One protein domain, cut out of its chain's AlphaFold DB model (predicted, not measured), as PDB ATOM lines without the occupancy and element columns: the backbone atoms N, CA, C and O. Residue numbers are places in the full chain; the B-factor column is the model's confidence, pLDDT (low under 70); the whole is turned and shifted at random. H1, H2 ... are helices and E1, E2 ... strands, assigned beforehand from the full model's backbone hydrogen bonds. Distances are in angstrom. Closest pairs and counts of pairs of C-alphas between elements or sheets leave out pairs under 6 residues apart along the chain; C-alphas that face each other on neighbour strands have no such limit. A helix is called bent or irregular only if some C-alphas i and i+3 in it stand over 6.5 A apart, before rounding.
ATOM      1  N   THR A  80     135.100 116.888  80.835       97.12
ATOM      2  CA  THR A  80     136.191 116.035  80.372       97.12
ATOM      3  C   THR A  80     137.551 116.621  80.769       97.12
ATOM      4  O   THR A  80     137.677 117.845  80.849       97.12
ATOM      5  N   PRO A  81     138.611 115.799  80.904       97.38
ATOM      6  CA  PRO A  81     139.962 116.300  81.181       97.38
ATOM      7  C   PRO A  81     140.409 117.400  80.212       97.38
ATOM      8  O   PRO A  81     141.002 118.391  80.620       97.38
ATOM      9  N   ARG A  82     140.028 117.281  78.932       97.56
ATOM     10  CA  ARG A  82     140.290 118.304  77.913       97.56
ATOM     11  C   ARG A  82     139.643 119.650  78.250       97.56
ATOM     12  O   ARG A  82     140.288 120.676  78.067       97.56
ATOM     13  N   LEU A  83     138.386 119.646  78.703       97.88
ATOM     14  CA  LEU A  83     137.718 120.875  79.127       97.88
ATOM     15  C   LEU A  83     138.405 121.454  80.363       97.88
ATOM     16  O   LEU A  83     138.690 122.642  80.397       97.88
ATOM     17  N   LEU A  84     138.693 120.620  81.363       98.06
ATOM     18  CA  LEU A  84     139.318 121.077  82.604       98.06
ATOM     19  C   LEU A  84     140.695 121.706  82.343       98.06
ATOM     20  O   LEU A  84     141.011 122.750  82.912       98.06
ATOM     21  N   ASP A  85     141.477 121.132  81.425       97.94
ATOM     22  CA  ASP A  85     142.738 121.712  80.963       97.94
ATOM     23  C   ASP A  85     142.542 123.040  80.225       97.94
ATOM     24  O   ASP A  85     143.286 123.992  80.468       97.94
ATOM     25  N   GLU A  86     141.549 123.143  79.338       97.56
ATOM     26  CA  GLU A  86     141.221 124.403  78.656       97.56
ATOM     27  C   GLU A  86     140.871 125.498  79.662       97.56
ATOM     28  O   GLU A  86     141.463 126.582  79.634       97.56
ATOM     29  N   VAL A  87     139.993 125.178  80.613       97.94
ATOM     30  CA  VAL A  87     139.527 126.123  81.623       97.94
ATOM     31  C   VAL A  87     140.653 126.562  82.540       97.94
ATOM     32  O   VAL A  87     140.810 127.759  82.788       97.94
ATOM     33  N   ARG A  88     141.481 125.622  82.997       98.06
ATOM     34  CA  ARG A  88     142.663 125.926  83.806       98.06
ATOM     35  C   ARG A  88     143.606 126.871  83.083       98.06
ATOM     36  O   ARG A  88     144.065 127.847  83.667       98.06
ATOM     37  N   ASN A  89     143.924 126.570  81.830       96.69
ATOM     38  CA  ASN A  89     144.940 127.315  81.098       96.69
ATOM     39  C   ASN A  89     144.462 128.716  80.719       96.69
ATOM     40  O   ASN A  89     145.266 129.646  80.689       96.69
ATOM     41  N   ARG A  90     143.169 128.871  80.421       96.81
ATOM     42  CA  ARG A  90     142.636 130.108  79.852       96.81
ATOM     43  C   ARG A  90     141.923 131.008  80.854       96.81
ATOM     44  O   ARG A  90     142.075 132.223  80.770       96.81
ATOM     45  N   TRP A  91     141.153 130.437  81.776       96.19
ATOM     46  CA  TRP A  91     140.202 131.193  82.601       96.19
ATOM     47  C   TRP A  91     140.547 131.152  84.090       96.19
ATOM     48  O   TRP A  91     140.424 132.161  84.781       96.19
ATOM     49  N   LEU A  92     141.010 130.002  84.587       95.94
ATOM     50  CA  LEU A  92     141.261 129.755  86.009       95.94
ATOM     51  C   LEU A  92     142.674 129.189  86.256       95.94
ATOM     52  O   LEU A  92     142.816 128.064  86.749       95.94
ATOM     53  N   PRO A  93     143.743 129.952  85.952       93.69
ATOM     54  CA  PRO A  93     145.110 129.487  86.152       93.69
ATOM     55  C   PRO A  93     145.380 129.172  87.625       93.69
ATOM     56  O   PRO A  93     145.116 129.980  88.519       93.69
ATOM     57  N   GLY A  94     145.931 127.979  87.861       91.50
ATOM     58  CA  GLY A  94     146.252 127.464  89.194       91.50
ATOM     59  C   GLY A  94     145.104 126.748  89.911       91.50
ATOM     60  O   GLY A  94     145.340 126.224  90.994       91.50
ATOM     61  N   ALA A  95     143.902 126.686  89.327       95.38
ATOM     62  CA  ALA A  95     142.797 125.921  89.896       95.38
ATOM     63  C   ALA A  95     142.954 124.409  89.647       95.38
ATOM     64  O   ALA A  95     143.385 123.949  88.578       95.38
ATOM     65  N   THR A  96     142.577 123.627  90.651       97.12
ATOM     66  CA  THR A  96     142.501 122.165  90.584       97.12
ATOM     67  C   THR A  96     141.289 121.716  89.766       97.12
ATOM     68  O   THR A  96     140.328 122.463  89.601       97.12
ATOM     69  N   ASP A  97     141.304 120.477  89.260       97.81
ATOM     70  CA  ASP A  97     140.150 119.897  88.549       97.81
ATOM     71  C   ASP A  97     138.861 119.963  89.383       97.81
ATOM     72  O   ASP A  97     137.795 120.281  88.856       97.81
ATOM     73  N   ALA A  98     138.960 119.705  90.690       96.94
ATOM     74  CA  ALA A  98     137.824 119.742  91.606       96.94
ATOM     75  C   ALA A  98     137.234 121.155  91.744       96.94
ATOM     76  O   ALA A  98     136.020 121.321  91.666       96.94
ATOM     77  N   GLU A  99     138.082 122.176  91.896       96.62
ATOM     78  CA  GLU A  99     137.641 123.576  91.965       96.62
ATOM     79  C   GLU A  99     137.034 124.050  90.644       96.62
ATOM     80  O   GLU A  99     136.034 124.765  90.651       96.62
ATOM     81  N   ILE A 100     137.616 123.652  89.510       97.88
ATOM     82  CA  ILE A 100     137.081 123.989  88.186       97.88
ATOM     83  C   ILE A 100     135.707 123.345  88.001       97.88
ATOM     84  O   ILE A 100     134.766 124.028  87.610       97.88
ATOM     85  N   SER A 101     135.575 122.059  88.333       97.00
ATOM     86  CA  SER A 101     134.315 121.320  88.203       97.00
ATOM     87  C   SER A 101     133.220 121.909  89.095       97.00
ATOM     88  O   SER A 101     132.092 122.083  88.644       97.00
ATOM     89  N   ALA A 102     133.556 122.280  90.335       96.12
ATOM     90  CA  ALA A 102     132.626 122.950  91.242       96.12
ATOM     91  C   ALA A 102     132.144 124.292  90.668       96.12
ATOM     92  O   ALA A 102     130.944 124.524  90.578       96.12
ATOM     93  N   ARG A 103     133.058 125.136  90.177       96.06
ATOM     94  CA  ARG A 103     132.689 126.433  89.583       96.06
ATOM     95  C   ARG A 103     131.882 126.296  88.294       96.06
ATOM     96  O   ARG A 103     131.036 127.140  88.019       96.06
ATOM     97  N   LEU A 104     132.147 125.263  87.497       96.75
ATOM     98  CA  LEU A 104     131.349 124.953  86.313       96.75
ATOM     99  C   LEU A 104     129.919 124.551  86.698       96.75
ATOM    100  O   LEU A 104     128.978 125.028  86.070       96.75
ATOM    101  N   ASN A 105     129.748 123.751  87.753       95.06
ATOM    102  CA  ASN A 105     128.423 123.415  88.279       95.06
ATOM    103  C   ASN A 105     127.690 124.663  88.797       95.06
ATOM    104  O   ASN A 105     126.545 124.889  88.413       95.06
ATOM    105  N   ASP A 106     128.365 125.518  89.572       94.38
ATOM    106  CA  ASP A 106     127.786 126.779  90.056       94.38
ATOM    107  C   ASP A 106     127.346 127.681  88.890       94.38
ATOM    108  O   ASP A 106     126.303 128.339  88.947       94.38
ATOM    109  N   LEU A 107     128.128 127.715  87.804       95.06
ATOM    110  CA  LEU A 107     127.771 128.463  86.602       95.06
ATOM    111  C   LEU A 107     126.529 127.875  85.916       95.06
ATOM    112  O   LEU A 107     125.654 128.641  85.513       95.06
ATOM    113  N   CYS A 108     126.422 126.548  85.802       94.25
ATOM    114  CA  CYS A 108     125.225 125.888  85.268       94.25
ATOM    115  C   CYS A 108     123.971 126.269  86.058       94.25
ATOM    116  O   CYS A 108     122.956 126.630  85.458       94.25
ATOM    117  N   GLU A 109     124.043 126.259  87.390       91.56
ATOM    118  CA  GLU A 109     122.930 126.672  88.250       91.56
ATOM    119  C   GLU A 109     122.535 128.136  87.998       91.56
ATOM    120  O   GLU A 109     121.357 128.442  87.800       91.56
ATOM    121  N   GLN A 110     123.514 129.042  87.903       90.62
ATOM    122  CA  GLN A 110     123.277 130.466  87.620       90.62
ATOM    123  C   GLN A 110     122.660 130.721  86.238       90.62
ATOM    124  O   GLN A 110     121.969 131.724  86.045       90.62
ATOM    125  N   ARG A 111     122.898 129.829  85.272       89.00
ATOM    126  CA  ARG A 111     122.356 129.905  83.906       89.00
ATOM    127  C   ARG A 111     120.985 129.249  83.747       89.00
ATOM    128  O   ARG A 111     120.454 129.234  82.641       89.00
ATOM    129  N   GLY A 112     120.382 128.775  84.836       84.44
ATOM    130  CA  GLY A 112     119.060 128.153  84.807       84.44
ATOM    131  C   GLY A 112     119.089 126.638  84.605       84.44
ATOM    132  O   GLY A 112     118.090 126.079  84.162       84.44
ATOM    133  N   GLY A 113     120.200 125.979  84.951       80.19
ATOM    134  CA  GLY A 113     120.294 124.518  85.019       80.19
ATOM    135  C   GLY A 113     121.129 123.858  83.920       80.19
ATOM    136  O   GLY A 113     120.995 122.656  83.719       80.19
ATOM    137  N   GLY A 114     121.979 124.602  83.206       90.50
ATOM    138  CA  GLY A 114     122.891 124.021  82.218       90.50
ATOM    139  C   GLY A 114     123.636 125.050  81.372       90.50
ATOM    140  O   GLY A 114     123.238 126.214  81.295       90.50
ATOM    141  N   ILE A 115     124.721 124.609  80.734       94.56
ATOM    142  CA  ILE A 115     125.462 125.378  79.727       94.56
ATOM    143  C   ILE A 115     125.890 124.481  78.570       94.56
ATOM    144  O   ILE A 115     126.230 123.309  78.746       94.56
ATOM    145  N   GLU A 116     125.956 125.071  77.384       94.56
ATOM    146  CA  GLU A 116     126.495 124.411  76.203       94.56
ATOM    147  C   GLU A 116     127.998 124.663  76.054       94.56
ATOM    148  O   GLU A 116     128.555 125.637  76.562       94.56
ATOM    149  N   LEU A 117     128.667 123.780  75.314       95.19
ATOM    150  CA  LEU A 117     130.055 123.973  74.904       95.19
ATOM    151  C   LEU A 117     130.110 124.474  73.464       95.19
ATOM    152  O   LEU A 117     129.312 124.061  72.625       95.19
ATOM    153  N   LEU A 118     131.118 125.292  73.155       95.50
ATOM    154  CA  LEU A 118     131.393 125.726  71.783       95.50
ATOM    155  C   LEU A 118     131.750 124.535  70.885       95.50
ATOM    156  O   LEU A 118     131.415 124.484  69.707       95.50
ATOM    157  N   SER A 119     132.488 123.582  71.448       93.88
ATOM    158  CA  SER A 119     132.815 122.295  70.838       93.88
ATOM    159  C   SER A 119     133.250 121.326  71.944       93.88
ATOM    160  O   SER A 119     133.504 121.773  73.066       93.88
ATOM    161  N   PRO A 120     133.371 120.013  71.678       92.06
ATOM    162  CA  PRO A 120     133.800 119.061  72.699       92.06
ATOM    163  C   PRO A 120     135.111 119.478  73.385       92.06
ATOM    164  O   PRO A 120     136.176 119.530  72.760       92.06
ATOM    165  N   GLY A 121     135.022 119.763  74.687       94.62
ATOM    166  CA  GLY A 121     136.149 120.205  75.506       94.62
ATOM    167  C   GLY A 121     136.513 121.690  75.392       94.62
ATOM    168  O   GLY A 121     137.646 122.032  75.713       94.62
ATOM    169  N   LEU A 122     135.611 122.555  74.912       96.31
ATOM    170  CA  LEU A 122     135.853 123.995  74.784       96.31
ATOM    171  C   LEU A 122     134.643 124.815  75.252       96.31
ATOM    172  O   LEU A 122     133.563 124.708  74.668       96.31
ATOM    173  N   LEU A 123     134.839 125.670  76.258       96.06
ATOM    174  CA  LEU A 123     133.817 126.622  76.701       96.06
ATOM    175  C   LEU A 123     133.569 127.722  75.665       96.06
ATOM    176  O   LEU A 123     134.476 128.154  74.945       96.06
ATOM    177  N   TYR A 124     132.344 128.246  75.654       96.56
ATOM    178  CA  TYR A 124     132.098 129.556  75.063       96.56
ATOM    179  C   TYR A 124     132.855 130.639  75.840       96.56
ATOM    180  O   TYR A 124     132.955 130.600  77.067       96.56
ATOM    181  N   GLY A 125     133.363 131.641  75.117       95.19
ATOM    182  CA  GLY A 125     134.144 132.729  75.713       95.19
ATOM    183  C   GLY A 125     133.395 133.460  76.828       95.19
ATOM    184  O   GLY A 125     133.963 133.680  77.889       95.19
ATOM    185  N   GLN A 126     132.103 133.735  76.630       94.94
ATOM    186  CA  GLN A 126     131.251 134.405  77.618       94.94
ATOM    187  C   GLN A 126     131.150 133.648  78.955       94.94
ATOM    188  O   GLN A 126     131.050 134.263  80.014       94.94
ATOM    189  N   ASP A 127     131.181 132.315  78.916       96.25
ATOM    190  CA  ASP A 127     131.060 131.471  80.105       96.25
ATOM    191  C   ASP A 127     132.415 131.329  80.800       96.25
ATOM    192  O   ASP A 127     132.501 131.409  82.024       96.25
ATOM    193  N   GLY A 128     133.501 131.260  80.023       95.19
ATOM    194  CA  GLY A 128     134.860 131.379  80.547       95.19
ATOM    195  C   GLY A 128     135.135 132.730  81.226       95.19
ATOM    196  O   GLY A 128     135.710 132.778  82.315       95.19
ATOM    197  N   GLU A 129     134.672 133.830  80.633       93.50
ATOM    198  CA  GLU A 129     134.758 135.174  81.218       93.50
ATOM    199  C   GLU A 129     133.951 135.282  82.515       93.50
ATOM    200  O   GLU A 129     134.434 135.862  83.490       93.50
ATOM    201  N   ALA A 130     132.759 134.679  82.565       94.88
ATOM    202  CA  ALA A 130     131.952 134.621  83.778       94.88
ATOM    203  C   ALA A 130     132.672 133.865  84.911       94.88
ATOM    204  O   ALA A 130     132.709 134.358  86.043       94.88
ATOM    205  N   LEU A 131     133.313 132.726  84.611       94.62
ATOM    206  CA  LEU A 131     134.127 131.978  85.581       94.62
ATOM    207  C   LEU A 131     135.281 132.822  86.124       94.62
ATOM    208  O   LEU A 131     135.480 132.900  87.340       94.62
ATOM    209  N   ALA A 132     136.035 133.469  85.232       92.12
ATOM    210  CA  ALA A 132     137.158 134.315  85.618       92.12
ATOM    211  C   ALA A 132     136.689 135.495  86.483       92.12
ATOM    212  O   ALA A 132     137.270 135.763  87.536       92.12
ATOM    213  N   ALA A 133     135.601 136.165  86.092       90.81
ATOM    214  CA  ALA A 133     135.028 137.278  86.841       90.81
ATOM    215  C   ALA A 133     134.571 136.860  88.247       90.81
ATOM    216  O   ALA A 133     134.864 137.564  89.217       90.81
ATOM    217  N   ALA A 134     133.909 135.708  88.380       90.19
ATOM    218  CA  ALA A 134     133.500 135.170  89.675       90.19
ATOM    219  C   ALA A 134     134.713 134.852  90.568       90.19
ATOM    220  O   ALA A 134     134.745 135.244  91.735       90.19
ATOM    221  N   ALA A 135     135.748 134.215  90.013       88.56
ATOM    222  CA  ALA A 135     136.978 133.918  90.745       88.56
ATOM    223  C   ALA A 135     137.749 135.186  91.153       88.56
ATOM    224  O   ALA A 135     138.352 135.233  92.227       88.56
ATOM    225  N   HIS A 136     137.738 136.227  90.318       87.19
ATOM    226  CA  HIS A 136     138.325 137.520  90.658       87.19
ATOM    227  C   HIS A 136     137.552 138.227  91.768       87.19
ATOM    228  O   HIS A 136     138.186 138.718  92.699       87.19
ATOM    229  N   ARG A 137     136.216 138.235  91.707       87.81
ATOM    230  CA  ARG A 137     135.369 138.820  92.753       87.81
ATOM    231  C   ARG A 137     135.644 138.179  94.108       87.81
ATOM    232  O   ARG A 137     135.973 138.885  95.044       87.81
ATOM    233  N   GLU A 138     135.672 136.852  94.176       87.25
ATOM    234  CA  GLU A 138     135.969 136.141  95.425       87.25
ATOM    235  C   GLU A 138     137.358 136.490  95.997       87.25
ATOM    236  O   GLU A 138     137.535 136.609  97.209       87.25
ATOM    237  N   LYS A 139     138.370 136.671  95.136       85.88
ATOM    238  CA  LYS A 139     139.702 137.117  95.574       85.88
ATOM    239  C   LYS A 139     139.670 138.541  96.128       85.88
ATOM    240  O   LYS A 139     140.369 138.806  97.104       85.88
ATOM    241  N   VAL A 140     138.893 139.434  95.513       88.88
ATOM    242  CA  VAL A 140     138.691 140.806  95.999       88.88
ATOM    243  C   VAL A 140     137.972 140.789  97.345       88.88
ATOM    244  O   VAL A 140     138.494 141.368  98.291       88.88
ATOM    245  N   ASP A 141     136.877 140.042  97.470       89.00
ATOM    246  CA  ASP A 141     136.102 139.930  98.711       89.00
ATOM    247  C   ASP A 141     136.968 139.377  99.859       89.00
ATOM    248  O   ASP A 141     136.939 139.868 100.989       89.00
ATOM    249  N   ARG A 142     137.821 138.380  99.571       85.75
ATOM    250  CA  ARG A 142     138.791 137.860 100.548       85.75
ATOM    251  C   ARG A 142     139.853 138.883 100.937       85.75
ATOM    252  O   ARG A 142     140.260 138.915 102.098       85.75
ATOM    253  N   ALA A 143     140.332 139.680  99.986       84.56
ATOM    254  CA  ALA A 143     141.300 140.732 100.267       84.56
ATOM    255  C   ALA A 143     140.677 141.834 101.138       84.56
ATOM    256  O   ALA A 143     141.298 142.243 102.115       84.56
ATOM    257  N   GLU A 144     139.447 142.250 100.836       89.44
ATOM    258  CA  GLU A 144     138.685 143.219 101.626       89.44
ATOM    259  C   GLU A 144     138.492 142.730 103.067       89.44
ATOM    260  O   GLU A 144     138.905 143.410 104.007       89.44
ATOM    261  N   ALA A 145     138.011 141.497 103.252       87.56
ATOM    262  CA  ALA A 145     137.835 140.911 104.582       87.56
ATOM    263  C   ALA A 145     139.152 140.829 105.382       87.56
ATOM    264  O   ALA A 145     139.175 141.081 106.590       87.56
ATOM    265  N   ALA A 146     140.269 140.498 104.723       86.81
ATOM    266  CA  ALA A 146     141.582 140.472 105.365       86.81
ATOM    267  C   ALA A 146     142.060 141.879 105.769       86.81
ATOM    268  O   ALA A 146     142.654 142.045 106.838       86.81
ATOM    269  N   MET A 147     141.794 142.892 104.939       87.19
ATOM    270  CA  MET A 147     142.121 144.286 105.244       87.19
ATOM    271  C   MET A 147     141.296 144.821 106.416       87.19
ATOM    272  O   MET A 147     141.855 145.473 107.300       87.19
ATOM    273  N   ASP A 148     140.005 144.500 106.476       88.31
ATOM    274  CA  ASP A 148     139.138 144.883 107.592       88.31
ATOM    275  C   ASP A 148     139.595 144.250 108.911       88.31
ATOM    276  O   ASP A 148     139.713 144.940 109.928       88.31
ATOM    277  N   ALA A 149     139.949 142.962 108.893       85.31
ATOM    278  CA  ALA A 149     140.498 142.284 110.065       85.31
ATOM    279  C   ALA A 149     141.819 142.920 110.539       85.31
ATOM    280  O   ALA A 149     142.018 143.137 111.737       85.31
ATOM    281  N   ALA A 150     142.712 143.271 109.608       85.75
ATOM    282  CA  ALA A 150     143.964 143.950 109.936       85.75
ATOM    283  C   ALA A 150     143.725 145.350 110.533       85.75
ATOM    284  O   ALA A 150     144.396 145.736 111.493       85.75
ATOM    285  N   ARG A 151     142.744 146.098 110.013       84.06
ATOM    286  CA  ARG A 151     142.366 147.422 110.531       84.06
ATOM    287  C   ARG A 151     141.849 147.355 111.969       84.06
ATOM    288  O   ARG A 151     142.221 148.204 112.781       84.06
ATOM    289  N   LEU A 152     141.026 146.357 112.291       83.12
ATOM    290  CA  LEU A 152     140.561 146.125 113.662       83.12
ATOM    291  C   LEU A 152     141.746 145.852 114.599       83.12
ATOM    292  O   LEU A 152     141.892 146.534 115.608       83.12
ATOM    293  N   SER A 153     142.661 144.963 114.202       84.31
ATOM    294  CA  SER A 153     143.846 144.640 115.007       84.31
ATOM    295  C   SER A 153     144.759 145.848 115.270       84.31
ATOM    296  O   SER A 153     145.290 145.982 116.373       84.31
ATOM    297  N   LEU A 154     144.932 146.745 114.292       85.69
ATOM    298  CA  LEU A 154     145.691 147.988 114.482       85.69
ATOM    299  C   LEU A 154     144.999 148.938 115.469       85.69
ATOM    300  O   LEU A 154     145.666 149.520 116.321       85.69
ATOM    301  N   THR A 155     143.673 149.047 115.389       83.56
ATOM    302  CA  THR A 155     142.876 149.887 116.297       83.56
ATOM    303  C   THR A 155     142.978 149.385 117.742       83.56
ATOM    304  O   THR A 155     143.196 150.174 118.662       83.56
ATOM    305  N   ASP A 156     142.911 148.066 117.944       83.00
ATOM    306  CA  ASP A 156     143.081 147.448 119.265       83.00
ATOM    307  C   ASP A 156     144.482 147.723 119.836       83.00
ATOM    308  O   ASP A 156     144.636 148.047 121.017       83.00
ATOM    309  N   MET A 157     145.517 147.664 118.992       79.69
ATOM    310  CA  MET A 157     146.891 147.973 119.394       79.69
ATOM    311  C   MET A 157     147.067 149.447 119.784       79.69
ATOM    312  O   MET A 157     147.737 149.739 120.777       79.69
ATOM    313  N   GLU A 158     146.454 150.379 119.050       86.62
ATOM    314  CA  GLU A 158     146.452 151.804 119.403       86.62
ATOM    315  C   GLU A 158     145.781 152.057 120.760       86.62
ATOM    316  O   GLU A 158     146.317 152.825 121.568       86.62
ATOM    317  N   SER A 159     144.669 151.370 121.048       85.75
ATOM    318  CA  SER A 159     143.995 151.440 122.351       85.75
ATOM    319  C   SER A 159     144.908 150.961 123.479       85.75
ATOM    320  O   SER A 159     145.117 151.686 124.450       85.75
ATOM    321  N   VAL A 160     145.541 149.792 123.325       83.88
ATOM    322  CA  VAL A 160     146.468 149.243 124.332       83.88
ATOM    323  C   VAL A 160     147.658 150.180 124.573       83.88
ATOM    324  O   VAL A 160     148.070 150.392 125.715       83.88
ATOM    325  N   ILE A 161     148.215 150.782 123.517       88.44
ATOM    326  CA  ILE A 161     149.304 151.763 123.639       88.44
ATOM    327  C   ILE A 161     148.829 153.023 124.377       88.44
ATOM    328  O   ILE A 161     149.579 153.581 125.183       88.44
ATOM    329  N   SER A 162     147.608 153.489 124.108       88.25
ATOM    330  CA  SER A 162     147.009 154.633 124.800       88.25
ATOM    331  C   SER A 162     146.822 154.360 126.296       88.25
ATOM    332  O   SER A 162     147.214 155.186 127.129       88.25
ATOM    333  N   ASP A 163     146.315 153.179 126.646       86.00
ATOM    334  CA  ASP A 163     146.120 152.755 128.034       86.00
ATOM    335  C   ASP A 163     147.459 152.658 128.774       86.00
ATOM    336  O   ASP A 163     147.627 153.237 129.849       86.00
ATOM    337  N   LEU A 164     148.467 152.029 128.156       83.06
ATOM    338  CA  LEU A 164     149.823 151.964 128.709       83.06
ATOM    339  C   LEU A 164     150.409 153.359 128.947       83.06
ATOM    340  O   LEU A 164     150.964 153.620 130.012       83.06
ATOM    341  N   ARG A 165     150.271 154.282 127.985       86.38
ATOM    342  CA  ARG A 165     150.744 155.670 128.137       86.38
ATOM    343  C   ARG A 165     150.062 156.385 129.299       86.38
ATOM    344  O   ARG A 165     150.721 157.171 129.973       86.38
ATOM    345  N   THR A 166     148.778 156.127 129.522       89.00
ATOM    346  CA  THR A 166     148.031 156.693 130.651       89.00
ATOM    347  C   THR A 166     148.586 156.173 131.975       89.00
ATOM    348  O   THR A 166     148.981 156.977 132.817       89.00
ATOM    349  N   ILE A 167     148.759 154.854 132.102       87.44
ATOM    350  CA  ILE A 167     149.329 154.211 133.298       87.44
ATOM    351  C   ILE A 167     150.737 154.742 133.607       87.44
ATOM    352  O   ILE A 167     151.053 155.039 134.760       87.44
ATOM    353  N   TYR A 168     151.598 154.884 132.593       80.31
ATOM    354  CA  TYR A 168     152.949 155.420 132.793       80.31
ATOM    355  C   TYR A 168     152.932 156.864 133.312       80.31
ATOM    356  O   TYR A 168     153.659 157.165 134.256       80.31
ATOM    357  N   ARG A 169     152.071 157.735 132.765       86.00
ATOM    358  CA  ARG A 169     151.943 159.128 133.236       86.00
ATOM    359  C   ARG A 169     151.418 159.216 134.666       86.00
ATOM    360  O   ARG A 169     151.907 160.025 135.447       86.00
ATOM    361  N   GLU A 170     150.436 158.392 135.022       82.75
ATOM    362  CA  GLU A 170     149.899 158.351 136.388       82.75
ATOM    363  C   GLU A 170     150.955 157.894 137.395       82.75
ATOM    364  O   GLU A 170     151.037 158.436 138.497       82.75
ATOM    365  N   ARG A 171     151.803 156.938 137.006       72.94
ATOM    366  CA  ARG A 171     152.898 156.448 137.843       72.94
ATOM    367  C   ARG A 171     154.004 157.486 138.038       72.94
ATOM    368  O   ARG A 171     154.537 157.579 139.138       72.94
ATOM    369  N   GLU A 172     154.330 158.267 137.011       72.44
ATOM    370  CA  GLU A 172     155.284 159.383 137.118       72.44
ATOM    371  C   GLU A 172     154.753 160.530 137.991       72.44
ATOM    372  O   GLU A 172     155.533 161.171 138.682       72.44
ATOM    373  N   ALA A 173     153.438 160.767 138.017       70.62
ATOM    374  CA  ALA A 173     152.828 161.817 138.839       70.62
ATOM    375  C   ALA A 173     152.764 161.490 140.348       70.62
ATOM    376  O   ALA A 173     152.531 162.388 141.156       70.62
ATOM    377  N   HIS A 174     152.944 160.221 140.724       61.56
ATOM    378  CA  HIS A 174     152.905 159.739 142.113       61.56
ATOM    379  C   HIS A 174     154.281 159.296 142.642       61.56
ATOM    380  O   HIS A 174     154.350 158.663 143.699       61.56
TER     381      HIS A 174
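This is residues 80 to 174 of the 175 residues of an uncharacterized protein of Jiangella aurantiaca (UniProt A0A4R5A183). A small compact head sits at one end of one very long helix, and most of that helix, H3, sticks out from the head as a single arm, residues 137 to 174. In the head, H1 and H2 meet about at right angles, H2 crosses near the foot of H3, and a short turn with the strand E1 lies beyond the foot of H3. The printed part has 95 residues with three named helices and one named strand, in the order H1, H2, E1, H3 along the chain, and its class is mostly helix; E1 pairs with no named strand. The whole is extended, with a radius of gyration of the C-alphas of 24.3 A, and it spans 83 by 25 by 18 A, a length made by the arm.

From the first printed residue, Thr 80, the backbone enters H1, residues 81 to 90, and a short link of 6 residues leads to H2, residues 97 to 110. H1 and H2 touch, and their closest C-alphas, those of Leu 84 and Asp 97, are 6.1 A apart. Their lines are about perpendicular, at 84 degrees, and H2 touches H1 with residues 97 to 101 alone. Another short link of 6 residues joins H2 to the strand E1, residues 117 to 119, which is apart from both H1 and H2. E1 pairs with no named strand, but its residues 117 to 119 are paired, antiparallel, with residues 122 to 123, a stretch too short to be named. A tight link of 5 residues then leads to H3, residues 125 to 173. E1 and H3 are only just apart, with their closest C-alphas 8.5 A from each other. H3 touches H2 with residues 127 to 131 alone, and H2 touches H3 with residues 103 to 107 alone. The closest C-alphas of H2 and H3 are those of Arg 103 and Leu 131, 7.0 A apart, and the two lines are about perpendicular, at 76 degrees. H1 and H3 are close but not clearly touching, with the C-alphas of Val 87 and Gly 128 the closest at 7.1 A. They run the same way at a steep tilt of 56 degrees. In H1, H2 and H3 every O i to N i+4 pair of the backbone is within hydrogen-bond range.

H1 runs from Pro 81, with its C-alpha at (139.962, 116.300, 81.181), to Arg 90, and is 14.1 A long from first to last C-alpha. H2 runs from Asp 97 to Gln 110 and measures 19.9 A between its first and last C-alphas. E1, Leu 117 to Ser 119, has three residues. H3 begins at Gly 125, with its C-alpha at (134.144, 132.729, 75.713), and ends at Ala 173, with its C-alpha at (152.828, 161.817, 138.839). Its 49 residues cover 72.0 A from first to last C-alpha, and it is not bent.

The two C-alphas farthest apart are those of Ser 119 and His 174, 83.0 A from each other. Residues 137 to 174, of which 137 to 173 belong to H3, stand free. Without them the body has 57 residues, spans 27 by 25 by 18 A and has a radius of gyration of 10.1 A. The printed part runs from residue 80 to residue 174 with no cut, and no link between its named elements is long. The mean pLDDT of the printed part is 90.3, and one residue, His 174, is under 70; the mean is 98 for H1 and 87 for H3.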